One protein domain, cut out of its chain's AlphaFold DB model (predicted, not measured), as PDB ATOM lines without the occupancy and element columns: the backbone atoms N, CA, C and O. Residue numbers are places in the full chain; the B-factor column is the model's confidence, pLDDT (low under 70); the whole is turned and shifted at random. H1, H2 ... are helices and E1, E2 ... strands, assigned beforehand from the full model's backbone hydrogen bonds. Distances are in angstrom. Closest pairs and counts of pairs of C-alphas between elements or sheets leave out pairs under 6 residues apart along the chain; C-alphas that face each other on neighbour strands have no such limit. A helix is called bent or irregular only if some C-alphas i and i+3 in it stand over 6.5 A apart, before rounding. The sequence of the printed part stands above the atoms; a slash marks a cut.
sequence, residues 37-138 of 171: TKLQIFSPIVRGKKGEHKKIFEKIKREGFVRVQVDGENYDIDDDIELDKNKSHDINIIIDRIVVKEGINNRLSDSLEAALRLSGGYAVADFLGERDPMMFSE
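This is residues 37 to 138 of the 171 residues of a protein of Lentilactobacillus curieae (UniProt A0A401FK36). A strongly twisted sheet of six strands has its two helices over one face; two long, bent strands, E1 and E4, run side by side through its middle, with the short hairpin E2 and E3 beside E4 and the hairpin E5 and E6 beside E1. H2 packs along E1 and E5, while H1 covers part of the same face over E4. The printed part has 102 residues, in the order E1, H1, E2, E3, E4, H2, E5, E6; the sheet's order is E3, E2, E4, E1, E5, E6, all antiparallel, and the class is mixed, helices and strands. The whole is compact, with a radius of gyration of the C-alphas of 13.6 A, yet elongated, spanning 44 by 28 by 26 A.

Find C-alpha 38 at (203.971, -26.143, 356.138); from there E1 runs 31.3 A to residue 50, bending by 59 degrees at residue 43. Beside it E4, residues 88 to 99, runs 31.7 A to C-alpha 99 at (205.144, -27.362, 351.909), bending by 61 degrees at residue 95. Look for E2 at residues 67 to 70, E3 at 73 to 76, E5 at 122 to 126 and E6 at 134 to 137, where C-alpha 137 is at (219.899, -12.598, 357.255). H1 is residues 54 to 62, 12.6 A long, and H2 residues 105 to 119, 21.1 A.

Start between E4 and E1, where N 43 and O 93 are 2.9 A apart, within hydrogen-bond range. On the other side of E4 is E2, with N 69 and O 92 at 2.8 A; edge strand E3 follows, with N 70 and O 73 at 2.8 A. On the other side of E1 is E5, with N 42 and O 124 at 2.8 A; E5 and its antiparallel neighbour, the edge strand E6, form a hairpin, with N 125 and O 134 at 2.8 A. H2 is on the sheet at a height of 7.5 A, over E1 and E5, and runs along the strands, at 7 degrees to E1 on the local plane; its closest C-alphas to E1 are those of Ala 115 and Ser 43, 4.4 A. H1 is on the same face, over E4 at a height of 9.6 A; the C-alphas of Ile 60 and Ile 93 come closest, at 7.8 A. H1 and H2 are apart. E1, H1, E2 and E4, H2, E5 are split strand-helix-strand units, each with another strand between its two, and both crossovers are right-handed. In H1 and H2 every O i to N i+4 pair is within hydrogen-bond range.

Look to Asn 86 and Glu 102 for the two C-alphas farthest apart, 45.7 A. The printed part has no cut; E3 to E4 is a long link of 11 residues. The mean pLDDT of the printed part is 91.7, and no printed residue is under 70.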
ATOM      1  N   THR A  37     206.137 -30.398 356.343       94.12
ATOM      2  CA  THR A  37     206.115 -29.164 357.143       94.12
ATOM      3  C   THR A  37     205.562 -28.021 356.295       94.12
ATOM      4  O   THR A  37     206.020 -27.796 355.172       94.12
ATOM      5  N   LYS A  38     204.559 -27.308 356.807       95.31
ATOM      6  CA  LYS A  38     203.971 -26.143 356.138       95.31
ATOM      7  C   LYS A  38     204.640 -24.886 356.668       95.31
ATOM      8  O   LYS A  38     204.769 -24.727 357.875       95.31
ATOM      9  N   LEU A  39     205.042 -24.004 355.765       95.31
ATOM     10  CA  LEU A  39     205.656 -22.735 356.128       95.31
ATOM     11  C   LEU A  39     205.243 -21.613 355.179       95.31
ATOM     12  O   LEU A  39     204.809 -21.849 354.048       95.31
ATOM     13  N   GLN A  40     205.385 -20.384 355.650       95.50
ATOM     14  CA  GLN A  40     205.209 -19.167 354.876       95.50
ATOM     15  C   GLN A  40     206.529 -18.412 354.857       95.50
ATOM     16  O   GLN A  40     207.167 -18.247 355.893       95.50
ATOM     17  N   ILE A  41     206.944 -17.966 353.676       96.44
ATOM     18  CA  ILE A  41     208.106 -17.096 353.541       96.44
ATOM     19  C   ILE A  41     207.624 -15.654 353.615       96.44
ATOM     20  O   ILE A  41     206.782 -15.226 352.822       96.44
ATOM     21  N   PHE A  42     208.177 -14.914 354.563       95.81
ATOM     22  CA  PHE A  42     207.903 -13.511 354.801       95.81
ATOM     23  C   PHE A  42     209.116 -12.645 354.482       95.81
ATOM     24  O   PHE A  42     210.264 -13.021 354.735       95.81
ATOM     25  N   SER A  43     208.837 -11.440 353.987       95.00
ATOM     26  CA  SER A  43     209.806 -10.351 353.888       95.00
ATOM     27  C   SER A  43     209.490  -9.277 354.938       95.00
ATOM     28  O   SER A  43     208.468  -8.597 354.800       95.00
ATOM     29  N   PRO A  44     210.312  -9.109 355.992       93.12
ATOM     30  CA  PRO A  44     210.062  -8.129 357.046       93.12
ATOM     31  C   PRO A  44     210.490  -6.720 356.611       93.12
ATOM     32  O   PRO A  44     211.665  -6.355 356.683       93.12
ATOM     33  N   ILE A  45     209.530  -5.909 356.159       92.38
ATOM     34  CA  ILE A  45     209.784  -4.555 355.635       92.38
ATOM     35  C   ILE A  45     209.860  -3.525 356.759       92.38
ATOM     36  O   ILE A  45     210.669  -2.592 356.717       92.38
ATOM     37  N   VAL A  46     209.026  -3.695 357.783       90.31
ATOM     38  CA  VAL A  46     209.013  -2.849 358.976       90.31
ATOM     39  C   VAL A  46     209.152  -3.736 360.196       90.31
ATOM     40  O   VAL A  46     208.456  -4.737 360.312       90.31
ATOM     41  N   ARG A  47     210.069  -3.360 361.088       87.94
ATOM     42  CA  ARG A  47     210.352  -4.063 362.337       87.94
ATOM     43  C   ARG A  47     210.429  -3.062 363.475       87.94
ATOM     44  O   ARG A  47     211.332  -2.223 363.464       87.94
ATOM     45  N   GLY A  48     209.497  -3.114 364.412       84.81
ATOM     46  CA  GLY A  48     209.525  -2.316 365.628       84.81
ATOM     47  C   GLY A  48     209.556  -0.802 365.385       84.81
ATOM     48  O   GLY A  48     210.193  -0.071 366.149       84.81
ATOM     49  N   LYS A  49     208.943  -0.304 364.297       86.75
ATOM     50  CA  LYS A  49     208.981   1.132 363.960       86.75
ATOM     51  C   LYS A  49     207.637   1.795 364.162       86.75
ATOM     52  O   LYS A  49     206.607   1.307 363.703       86.75
ATOM     53  N   LYS A  50     207.679   2.981 364.769       89.81
ATOM     54  CA  LYS A  50     206.505   3.838 364.911       89.81
ATOM     55  C   LYS A  50     206.117   4.507 363.600       89.81
ATOM     56  O   LYS A  50     206.998   4.925 362.848       89.81
ATOM     57  N   GLY A  51     204.818   4.647 363.363       91.56
ATOM     58  CA  GLY A  51     204.283   5.385 362.221       91.56
ATOM     59  C   GLY A  51     203.144   4.665 361.508       91.56
ATOM     60  O   GLY A  51     202.916   3.483 361.711       91.56
ATOM     61  N   GLU A  52     202.454   5.396 360.633       91.19
ATOM     62  CA  GLU A  52     201.316   4.861 359.866       91.19
ATOM     63  C   GLU A  52     201.749   4.031 358.644       91.19
ATOM     64  O   GLU A  52     200.942   3.344 358.036       91.19
ATOM     65  N   HIS A  53     203.014   4.147 358.220       92.50
ATOM     66  CA  HIS A  53     203.623   3.385 357.115       92.50
ATOM     67  C   HIS A  53     202.870   3.391 355.763       92.50
ATOM     68  O   HIS A  53     203.200   2.601 354.884       92.50
ATOM     69  N   LYS A  54     201.958   4.343 355.509       91.62
ATOM     70  CA  LYS A  54     201.165   4.461 354.257       91.62
ATOM     71  C   LYS A  54     201.981   4.335 352.963       91.62
ATOM     72  O   LYS A  54     201.631   3.575 352.067       91.62
ATOM     73  N   LYS A  55     203.134   5.011 352.890       91.25
ATOM     74  CA  LYS A  55     204.043   4.945 351.725       91.25
ATOM     75  C   LYS A  55     204.595   3.539 351.466       91.25
ATOM     76  O   LYS A  55     204.947   3.219 350.332       91.25
ATOM     77  N   ILE A  56     204.731   2.730 352.516       91.44
ATOM     78  CA  ILE A  56     205.209   1.350 352.426       91.44
ATOM     79  C   ILE A  56     204.114   0.486 351.809       91.44
ATOM     80  O   ILE A  56     204.396  -0.194 350.830       91.44
ATOM     81  N   PHE A  57     202.867   0.595 352.272       92.06
ATOM     82  CA  PHE A  57     201.735  -0.115 351.663       92.06
ATOM     83  C   PHE A  57     201.549   0.242 350.179       92.06
ATOM     84  O   PHE A  57     201.449  -0.648 349.337       92.06
ATOM     85  N   GLU A  58     201.645   1.525 349.811       91.12
ATOM     86  CA  GLU A  58     201.622   1.952 348.401       91.12
ATOM     87  C   GLU A  58     202.772   1.365 347.568       91.12
ATOM     88  O   GLU A  58     202.631   1.122 346.367       91.12
ATOM     89  N   LYS A  59     203.956   1.183 348.168       90.88
ATOM     90  CA  LYS A  59     205.097   0.549 347.498       90.88
ATOM     91  C   LYS A  59     204.836  -0.945 347.290       90.88
ATOM     92  O   LYS A  59     204.992  -1.413 346.169       90.88
ATOM     93  N   ILE A  60     204.384  -1.646 348.328       91.06
ATOM     94  CA  ILE A  60     204.047  -3.078 348.289       91.06
ATOM     95  C   ILE A  60     203.003  -3.349 347.196       91.06
ATOM     96  O   ILE A  60     203.197  -4.228 346.356       91.06
ATOM     97  N   LYS A  61     201.951  -2.524 347.139       90.31
ATOM     98  CA  LYS A  61     200.895  -2.610 346.124       90.31
ATOM     99  C   LYS A  61     201.422  -2.396 344.703       90.31
ATOM    100  O   LYS A  61     201.052  -3.128 343.790       90.31
ATOM    101  N   ARG A  62     202.325  -1.428 344.503       89.88
ATOM    102  CA  ARG A  62     202.976  -1.190 343.198       89.88
ATOM    103  C   ARG A  62     203.873  -2.340 342.753       89.88
ATOM    104  O   ARG A  62     204.013  -2.556 341.555       89.88
ATOM    105  N   GLU A  63     204.473  -3.056 343.694       87.44
ATOM    106  CA  GLU A  63     205.282  -4.244 343.410       87.44
ATOM    107  C   GLU A  63     204.429  -5.503 343.164       87.44
ATOM    108  O   GLU A  63     204.966  -6.535 342.771       87.44
ATOM    109  N   GLY A  64     203.100  -5.406 343.311       88.50
ATOM    110  CA  GLY A  64     202.147  -6.456 342.946       88.50
ATOM    111  C   GLY A  64     201.908  -7.507 344.031       88.50
ATOM    112  O   GLY A  64     201.308  -8.543 343.752       88.50
ATOM    113  N   PHE A  65     202.361  -7.264 345.262       89.19
ATOM    114  CA  PHE A  65     202.067  -8.148 346.386       89.19
ATOM    115  C   PHE A  65     200.664  -7.887 346.912       89.19
ATOM    116  O   PHE A  65     200.291  -6.741 347.133       89.19
ATOM    117  N   VAL A  66     199.916  -8.965 347.144       90.81
ATOM    118  CA  VAL A  66     198.495  -8.902 347.527       90.81
ATOM    119  C   VAL A  66     198.295  -9.088 349.030       90.81
ATOM    120  O   VAL A  66     197.281  -8.692 349.577       90.81
ATOM    121  N   ARG A  67     199.246  -9.714 349.732       93.50
ATOM    122  CA  ARG A  67     199.061 -10.109 351.135       93.50
ATOM    123  C   ARG A  67     200.182  -9.604 352.017       93.50
ATOM    124  O   ARG A  67     201.362  -9.776 351.701       93.50
ATOM    125  N   VAL A  68     199.790  -9.064 353.158       95.06
ATOM    126  CA  VAL A  68     200.694  -8.594 354.201       95.06
ATOM    127  C   VAL A  68     200.256  -9.137 355.549       95.06
ATOM    128  O   VAL A  68     199.100  -9.498 355.753       95.06
ATOM    129  N   GLN A  69     201.200  -9.209 356.470       94.25
ATOM    130  CA  GLN A  69     200.935  -9.429 357.875       94.25
ATOM    131  C   GLN A  69     201.378  -8.184 358.634       94.25
ATOM    132  O   GLN A  69     202.505  -7.720 358.456       94.25
ATOM    133  N   VAL A  70     200.488  -7.652 359.462       94.56
ATOM    134  CA  VAL A  70     200.715  -6.462 360.273       94.56
ATOM    135  C   VAL A  70     200.451  -6.819 361.727       94.56
ATOM    136  O   VAL A  70     199.381  -7.322 362.048       94.56
ATOM    137  N   ASP A  71     201.451  -6.632 362.587       91.56
ATOM    138  CA  ASP A  71     201.399  -6.966 364.021       91.56
ATOM    139  C   ASP A  71     200.911  -8.402 364.321       91.56
ATOM    140  O   ASP A  71     200.272  -8.672 365.336       91.56
ATOM    141  N   GLY A  72     201.228  -9.345 363.426       89.44
ATOM    142  CA  GLY A  72     200.845 -10.758 363.534       89.44
ATOM    143  C   GLY A  72     199.501 -11.117 362.890       89.44
ATOM    144  O   GLY A  72     199.201 -12.301 362.733       89.44
ATOM    145  N   GLU A  73     198.720 -10.136 362.442       91.06
ATOM    146  CA  GLU A  73     197.442 -10.348 361.761       91.06
ATOM    147  C   GLU A  73     197.591 -10.241 360.241       91.06
ATOM    148  O   GLU A  73     198.330  -9.405 359.728       91.06
ATOM    149  N   ASN A  74     196.905 -11.110 359.495       92.38
ATOM    150  CA  ASN A  74     197.002 -11.153 358.035       92.38
ATOM    151  C   ASN A  74     195.934 -10.259 357.397       92.38
ATOM    152  O   ASN A  74     194.753 -10.425 357.696       92.38
ATOM    153  N   TYR A  75     196.347  -9.421 356.452       93.31
ATOM    154  CA  TYR A  75     195.494  -8.491 355.712       93.31
ATOM    155  C   TYR A  75     195.698  -8.641 354.202       93.31
ATOM    156  O   TYR A  75     196.776  -9.048 353.737       93.31
ATOM    157  N   ASP A  76     194.666  -8.308 353.427       93.31
ATOM    158  CA  ASP A  76     194.850  -8.001 352.012       93.31
ATOM    159  C   ASP A  76     195.438  -6.589 351.884       93.31
ATOM    160  O   ASP A  76     195.124  -5.694 352.665       93.31
ATOM    161  N   ILE A  77     196.324  -6.371 350.913       91.44
ATOM    162  CA  ILE A  77     196.913  -5.049 350.677       91.44
ATOM    163  C   ILE A  77     195.866  -4.024 350.217       91.44
ATOM    164  O   ILE A  77     196.113  -2.819 350.287       91.44
ATOM    165  N   ASP A  78     194.742  -4.506 349.681       89.00
ATOM    166  CA  ASP A  78     193.619  -3.680 349.248       89.00
ATOM    167  C   ASP A  78     192.666  -3.310 350.395       89.00
ATOM    168  O   ASP A  78     191.820  -2.433 350.202       89.00
ATOM    169  N   ASP A  79     192.817  -3.926 351.573       89.19
ATOM    170  CA  ASP A  79     192.068  -3.553 352.770       89.19
ATOM    171  C   ASP A  79     192.514  -2.173 353.290       89.19
ATOM    172  O   ASP A  79     193.656  -1.737 353.100       89.19
ATOM    173  N   ASP A  80     191.613  -1.474 353.983       83.62
ATOM    174  CA  ASP A  80     191.925  -0.186 354.608       83.62
ATOM    175  C   ASP A  80     192.683  -0.410 355.930       83.62
ATOM    176  O   ASP A  80     192.095  -0.535 357.006       83.62
ATOM    177  N   ILE A  81     194.008  -0.554 355.828       88.12
ATOM    178  CA  ILE A  81     194.896  -0.799 356.971       88.12
ATOM    179  C   ILE A  81     195.282   0.542 357.612       88.12
ATOM    180  O   ILE A  81     196.202   1.233 357.163       88.12
ATOM    181  N   GLU A  82     194.611   0.896 358.708       88.75
ATOM    182  CA  GLU A  82     194.951   2.070 359.513       88.75
ATOM    183  C   GLU A  82     195.855   1.707 360.700       88.75
ATOM    184  O   GLU A  82     195.481   0.938 361.585       88.75
ATOM    185  N   LEU A  83     197.049   2.308 360.749       91.56
ATOM    186  CA  LEU A  83     198.019   2.126 361.834       91.56
ATOM    187  C   LEU A  83     198.161   3.388 362.687       91.56
ATOM    188  O   LEU A  83     198.136   4.510 362.180       91.56
ATOM    189  N   ASP A  84     198.355   3.212 363.995       90.31
ATOM    190  CA  ASP A  84     198.534   4.319 364.937       90.31
ATOM    191  C   ASP A  84     199.962   4.867 364.854       90.31
ATOM    192  O   ASP A  84     200.934   4.225 365.249       90.31
ATOM    193  N   LYS A  85     200.099   6.129 364.437       92.12
ATOM    194  CA  LYS A  85     201.397   6.808 364.316       92.12
ATOM    195  C   LYS A  85     202.277   6.768 365.576       92.12
ATOM    196  O   LYS A  85     203.493   6.928 365.468       92.12
ATOM    197  N   ASN A  86     201.688   6.619 366.765       90.88
ATOM    198  CA  ASN A  86     202.408   6.642 368.039       90.88
ATOM    199  C   ASN A  86     202.853   5.251 368.510       90.88
ATOM    200  O   ASN A  86     203.687   5.157 369.424       90.88
ATOM    201  N   LYS A  87     202.312   4.188 367.909       91.19
ATOM    202  CA  LYS A  87     202.623   2.799 368.250       91.19
ATOM    203  C   LYS A  87     203.654   2.231 367.297       91.19
ATOM    204  O   LYS A  87     203.821   2.705 366.181       91.19
ATOM    205  N   SER A  88     204.414   1.274 367.812       90.44
ATOM    206  CA  SER A  88     205.388   0.519 367.038       90.44
ATOM    207  C   SER A  88     204.671  -0.606 366.311       90.44
ATOM    208  O   SER A  88     203.870  -1.283 366.948       90.44
ATOM    209  N   HIS A  89     205.004  -0.800 365.039       92.25
ATOM    210  CA  HIS A  89     204.390  -1.809 364.187       92.25
ATOM    211  C   HIS A  89     205.439  -2.698 363.517       92.25
ATOM    212  O   HIS A  89     206.545  -2.235 363.199       92.25
ATOM    213  N   ASP A  90     205.051  -3.944 363.268       91.62
ATOM    214  CA  ASP A  90     205.766  -4.928 362.458       91.62
ATOM    215  C   ASP A  90     204.964  -5.205 361.181       91.62
ATOM    216  O   ASP A  90     203.774  -5.510 361.243       91.62
ATOM    217  N   ILE A  91     205.599  -5.081 360.012       93.88
ATOM    218  CA  ILE A  91     204.950  -5.280 358.707       93.88
ATOM    219  C   ILE A  91     205.782  -6.247 357.873       93.88
ATOM    220  O   ILE A  91     206.916  -5.945 357.481       93.88
ATOM    221  N   ASN A  92     205.169  -7.380 357.550       94.81
ATOM    222  CA  ASN A  92     205.736  -8.458 356.758       94.81
ATOM    223  C   ASN A  92     204.956  -8.611 355.445       94.81
ATOM    224  O   ASN A  92     203.729  -8.653 355.449       94.81
ATOM    225  N   ILE A  93     205.644  -8.747 354.312       95.56
ATOM    226  CA  ILE A  93     205.007  -9.182 353.059       95.56
ATOM    227  C   ILE A  93     204.977 -10.706 353.042       95.56
ATOM    228  O   ILE A  93     206.006 -11.338 353.285       95.56
ATOM    229  N   ILE A  94     203.831 -11.295 352.699       95.38
ATOM    230  CA  ILE A  94     203.711 -12.743 352.509       95.38
ATOM    231  C   ILE A  94     204.129 -13.086 351.077       95.38
ATOM    232  O   ILE A  94     203.388 -12.811 350.134       95.38
ATOM    233  N   ILE A  95     205.311 -13.682 350.917       95.31
ATOM    234  CA  ILE A  95     205.909 -13.972 349.607       95.31
ATOM    235  C   ILE A  95     205.371 -15.277 349.034       95.31
ATOM    236  O   ILE A  95     204.856 -15.299 347.919       95.31
ATOM    237  N   ASP A  96     205.469 -16.365 349.796       94.44
ATOM    238  CA  ASP A  96     205.012 -17.677 349.341       94.44
ATOM    239  C   ASP A  96     204.544 -18.548 350.512       94.44
ATOM    240  O   ASP A  96     204.930 -18.354 351.665       94.44
ATOM    241  N   ARG A  97     203.699 -19.533 350.203       94.25
ATOM    242  CA  ARG A  97     203.286 -20.606 351.110       94.25
ATOM    243  C   ARG A  97     203.797 -21.924 350.555       94.25
ATOM    244  O   ARG A  97     203.393 -22.358 349.473       94.25
ATOM    245  N   ILE A  98     204.666 -22.571 351.315       94.38
ATOM    246  CA  ILE A  98     205.436 -23.724 350.867       94.38
ATOM    247  C   ILE A  98     205.151 -24.908 351.784       94.38
ATOM    248  O   ILE A  98     204.907 -24.773 352.981       94.38
ATOM    249  N   VAL A  99     205.160 -26.095 351.187       95.88
ATOM    250  CA  VAL A  99     205.144 -27.362 351.909       95.88
ATOM    251  C   VAL A  99     206.467 -28.050 351.622       95.88
ATOM    252  O   VAL A  99     206.790 -28.276 350.452       95.88
ATOM    253  N   VAL A 100     207.220 -28.365 352.673       94.06
ATOM    254  CA  VAL A 100     208.516 -29.041 352.575       94.06
ATOM    255  C   VAL A 100     208.311 -30.424 351.965       94.06
ATOM    256  O   VAL A 100     207.538 -31.232 352.475       94.06
ATOM    257  N   LYS A 101     208.967 -30.681 350.838       94.06
ATOM    258  CA  LYS A 101     208.986 -31.968 350.129       94.06
ATOM    259  C   LYS A 101     210.230 -32.016 349.250       94.06
ATOM    260  O   LYS A 101     210.808 -30.971 348.952       94.06
ATOM    261  N   GLU A 102     210.619 -33.187 348.775       91.44
ATOM    262  CA  GLU A 102     211.724 -33.274 347.820       91.44
ATOM    263  C   GLU A 102     211.463 -32.442 346.544       91.44
ATOM    264  O   GLU A 102     210.339 -32.339 346.046       91.44
ATOM    265  N   GLY A 103     212.521 -31.810 346.024       92.31
ATOM    266  CA  GLY A 103     212.482 -31.046 344.771       92.31
ATOM    267  C   GLY A 103     211.963 -29.604 344.861       92.31
ATOM    268  O   GLY A 103     211.808 -28.965 343.823       92.31
ATOM    269  N   ILE A 104     211.716 -29.050 346.055       94.69
ATOM    270  CA  ILE A 104     211.260 -27.647 346.199       94.69
ATOM    271  C   ILE A 104     212.381 -26.601 346.186       94.69
ATOM    272  O   ILE A 104     212.081 -25.416 346.303       94.69
ATOM    273  N   ASN A 105     213.646 -27.013 346.064       93.56
ATOM    274  CA  ASN A 105     214.806 -26.130 346.244       93.56
ATOM    275  C   ASN A 105     214.736 -24.869 345.374       93.56
ATOM    276  O   ASN A 105     214.908 -23.775 345.894       93.56
ATOM    277  N   ASN A 106     214.392 -25.001 344.088       95.12
ATOM    278  CA  ASN A 106     214.294 -23.845 343.188       95.12
ATOM    279  C   ASN A 106     213.210 -22.859 343.645       95.12
ATOM    280  O   ASN A 106     213.449 -21.663 343.704       95.12
ATOM    281  N   ARG A 107     212.041 -23.368 344.058       95.31
ATOM    282  CA  ARG A 107     210.942 -22.528 344.552       95.31
ATOM    283  C   ARG A 107     211.295 -21.839 345.871       95.31
ATOM    284  O   ARG A 107     210.911 -20.691 346.077       95.31
ATOM    285  N   LEU A 108     212.014 -22.535 346.758       95.38
ATOM    286  CA  LEU A 108     212.561 -21.930 347.972       95.38
ATOM    287  C   LEU A 108     213.566 -20.830 347.632       95.38
ATOM    288  O   LEU A 108     213.466 -19.760 348.219       95.38
ATOM    289  N   SER A 109     214.474 -21.071 346.682       96.12
ATOM    290  CA  SER A 109     215.452 -20.079 346.219       96.12
ATOM    291  C   SER A 109     214.757 -18.819 345.726       96.12
ATOM    292  O   SER A 109     214.977 -17.752 346.287       96.12
ATOM    293  N   ASP A 110     213.827 -18.957 344.776       95.88
ATOM    294  CA  ASP A 110     213.092 -17.828 344.198       95.88
ATOM    295  C   ASP A 110     212.346 -17.026 345.282       95.88
ATOM    296  O   ASP A 110     212.344 -15.792 345.283       95.88
ATOM    297  N   SER A 111     211.731 -17.729 346.239       96.06
ATOM    298  CA  SER A 111     210.970 -17.108 347.331       96.06
ATOM    299  C   SER A 111     211.870 -16.394 348.338       96.06
ATOM    300  O   SER A 111     211.543 -15.294 348.786       96.06
ATOM    301  N   LEU A 112     212.997 -17.006 348.708       95.69
ATOM    302  CA  LEU A 112     213.963 -16.424 349.636       95.69
ATOM    303  C   LEU A 112     214.658 -15.220 349.005       95.69
ATOM    304  O   LEU A 112     214.706 -14.169 349.634       95.69
ATOM    305  N   GLU A 113     215.110 -15.317 347.756       94.69
ATOM    306  CA  GLU A 113     215.705 -14.192 347.026       94.69
ATOM    307  C   GLU A 113     214.738 -13.011 346.924       94.69
ATOM    308  O   GLU A 113     215.113 -11.865 347.188       94.69
ATOM    309  N   ALA A 114     213.470 -13.277 346.595       94.06
ATOM    310  CA  ALA A 114     212.444 -12.244 346.584       94.06
ATOM    311  C   ALA A 114     212.273 -11.611 347.974       94.06
ATOM    312  O   ALA A 114     212.251 -10.384 348.084       94.06
ATOM    313  N   ALA A 115     212.200 -12.423 349.034       94.31
ATOM    314  CA  ALA A 115     212.043 -11.932 350.397       94.31
ATOM    315  C   ALA A 115     213.222 -11.058 350.846       94.31
ATOM    316  O   ALA A 115     213.008  -9.954 351.355       94.31
ATOM    317  N   LEU A 116     214.448 -11.523 350.606       92.00
ATOM    318  CA  LEU A 116     215.690 -10.832 350.942       92.00
ATOM    319  C   LEU A 116     215.797  -9.508 350.183       92.00
ATOM    320  O   LEU A 116     216.052  -8.465 350.785       92.00
ATOM    321  N   ARG A 117     215.508  -9.498 348.878       91.38
ATOM    322  CA  ARG A 117     215.581  -8.283 348.056       91.38
ATOM    323  C   ARG A 117     214.675  -7.159 348.566       91.38
ATOM    324  O   ARG A 117     215.051  -5.991 348.500       91.38
ATOM    325  N   LEU A 118     213.481  -7.493 349.052       89.88
ATOM    326  CA  LEU A 118     212.465  -6.511 349.449       89.88
ATOM    327  C   LEU A 118     212.740  -5.876 350.816       89.88
ATOM    328  O   LEU A 118     212.508  -4.680 351.001       89.88
ATOM    329  N   SER A 119     213.261  -6.660 351.757       87.31
ATOM    330  CA  SER A 119     213.576  -6.238 353.129       87.31
ATOM    331  C   SER A 119     215.011  -5.722 353.296       87.31
ATOM    332  O   SER A 119     215.377  -5.263 354.380       87.31
ATOM    333  N   GLY A 120     215.834  -5.808 352.245       85.94
ATOM    334  CA  GLY A 120     217.247  -5.441 352.291       85.94
ATOM    335  C   GLY A 120     218.120  -6.485 352.989       85.94
ATOM    336  O   GLY A 120     219.008  -6.111 353.748       85.94
ATOM    337  N   GLY A 121     217.866  -7.769 352.743       86.81
ATOM    338  CA  GLY A 121     218.693  -8.897 353.177       86.81
ATOM    339  C   GLY A 121     218.122  -9.694 354.347       86.81
ATOM    340  O   GLY A 121     218.883 -10.374 355.026       86.81
ATOM    341  N   TYR A 122     216.812  -9.617 354.612       90.75
ATOM    342  CA  TYR A 122     216.152 -10.367 355.689       90.75
ATOM    343  C   TYR A 122     214.987 -11.222 355.177       90.75
ATOM    344  O   TYR A 122     214.194 -10.797 354.339       90.75
ATOM    345  N   ALA A 123     214.835 -12.428 355.702       93.50
ATOM    346  CA  ALA A 123     213.692 -13.280 355.392       93.50
ATOM    347  C   ALA A 123     213.257 -14.024 356.648       93.50
ATOM    348  O   ALA A 123     214.057 -14.245 357.555       93.50
ATOM    349  N   VAL A 124     211.986 -14.405 356.717       93.75
ATOM    350  CA  VAL A 124     211.459 -15.193 357.834       93.75
ATOM    351  C   VAL A 124     210.662 -16.360 357.271       93.75
ATOM    352  O   VAL A 124     209.819 -16.167 356.403       93.75
ATOM    353  N   ALA A 125     210.933 -17.570 357.748       94.81
ATOM    354  CA  ALA A 125     210.079 -18.727 357.539       94.81
ATOM    355  C   ALA A 125     209.186 -18.902 358.772       94.81
ATOM    356  O   ALA A 125     209.652 -19.308 359.836       94.81
ATOM    357  N   ASP A 126     207.909 -18.571 358.617       94.38
ATOM    358  CA  ASP A 126     206.875 -18.759 359.630       94.38
ATOM    359  C   ASP A 126     206.181 -20.112 359.463       94.38
ATOM    360  O   ASP A 126     205.949 -20.567 358.346       94.38
ATOM    361  N   PHE A 127     205.820 -20.749 360.571       93.44
ATOM    362  CA  PHE A 127     205.253 -22.099 360.583       93.44
ATOM    363  C   PHE A 127     203.797 -22.133 361.027       93.44
ATOM    364  O   PHE A 127     203.346 -23.129 361.590       93.44
ATOM    365  N   LEU A 128     203.051 -21.047 360.803       89.00
ATOM    366  CA  LEU A 128     201.631 -20.964 361.133       89.00
ATOM    367  C   LEU A 128     201.345 -21.294 362.615       89.00
ATOM    368  O   LEU A 128     200.315 -21.884 362.939       89.00
ATOM    369  N   GLY A 129     202.272 -20.944 363.509       84.62
ATOM    370  CA  GLY A 129     202.167 -21.206 364.946       84.62
ATOM    371  C   GLY A 129     202.487 -22.640 365.393       84.62
ATOM    372  O   GLY A 129     202.418 -22.914 366.587       84.62
ATOM    373  N   GLU A 130     202.868 -23.555 364.492       84.69
ATOM    374  CA  GLU A 130     203.286 -24.916 364.882       84.69
ATOM    375  C   GLU A 130     204.637 -24.925 365.620       84.69
ATOM    376  O   GLU A 130     204.940 -25.858 366.365       84.69
ATOM    377  N   ARG A 131     205.461 -23.893 365.407       89.69
ATOM    378  CA  ARG A 131     206.778 -23.699 366.029       89.69
ATOM    379  C   ARG A 131     207.252 -22.255 365.858       89.69
ATOM    380  O   ARG A 131     206.675 -21.504 365.072       89.69
ATOM    381  N   ASP A 132     208.345 -21.923 366.537       86.56
ATOM    382  CA  ASP A 132     208.979 -20.612 366.418       86.56
ATOM    383  C   ASP A 132     209.460 -20.331 364.983       86.56
ATOM    384  O   ASP A 132     209.997 -21.234 364.324       86.56
ATOM    385  N   PRO A 133     209.294 -19.090 364.491       89.38
ATOM    386  CA  PRO A 133     209.718 -18.708 363.153       89.38
ATOM    387  C   PRO A 133     211.242 -18.759 363.021       89.38
ATOM    388  O   PRO A 133     211.987 -18.332 363.905       89.38
ATOM    389  N   MET A 134     211.719 -19.239 361.874       89.88
ATOM    390  CA  MET A 134     213.140 -19.186 361.533       89.88
ATOM    391  C   MET A 134     213.433 -17.871 360.829       89.88
ATOM    392  O   MET A 134     212.810 -17.551 359.819       89.88
ATOM    393  N   MET A 135     214.396 -17.118 361.345       89.06
ATOM    394  CA  MET A 135     214.801 -15.855 360.744       89.06
ATOM    395  C   MET A 135     216.138 -15.996 360.029       89.06
ATOM    396  O   MET A 135     217.071 -16.615 360.540       89.06
ATOM    397  N   PHE A 136     216.233 -15.362 358.871       89.56
ATOM    398  CA  PHE A 136     217.395 -15.382 358.003       89.56
ATOM    399  C   PHE A 136     217.897 -13.968 357.729       89.56
ATOM    400  O   PHE A 136     217.116 -13.014 357.648       89.56
ATOM    401  N   SER A 137     219.213 -13.847 357.569       87.62
ATOM    402  CA  SER A 137     219.899 -12.598 357.255       87.62
ATOM    403  C   SER A 137     221.061 -12.868 356.297       87.62
ATOM    404  O   SER A 137     221.881 -13.752 356.547       87.62
ATOM    405  N   GLU A 138     221.157 -12.086 355.224       85.25
ATOM    406  CA  GLU A 138     222.352 -12.020 354.366       85.25
ATOM    407  C   GLU A 138     223.482 -11.224 355.033       85.25
ATOM    408  O   GLU A 138     224.657 -11.401 354.718       85.25
TER     409      GLU A 138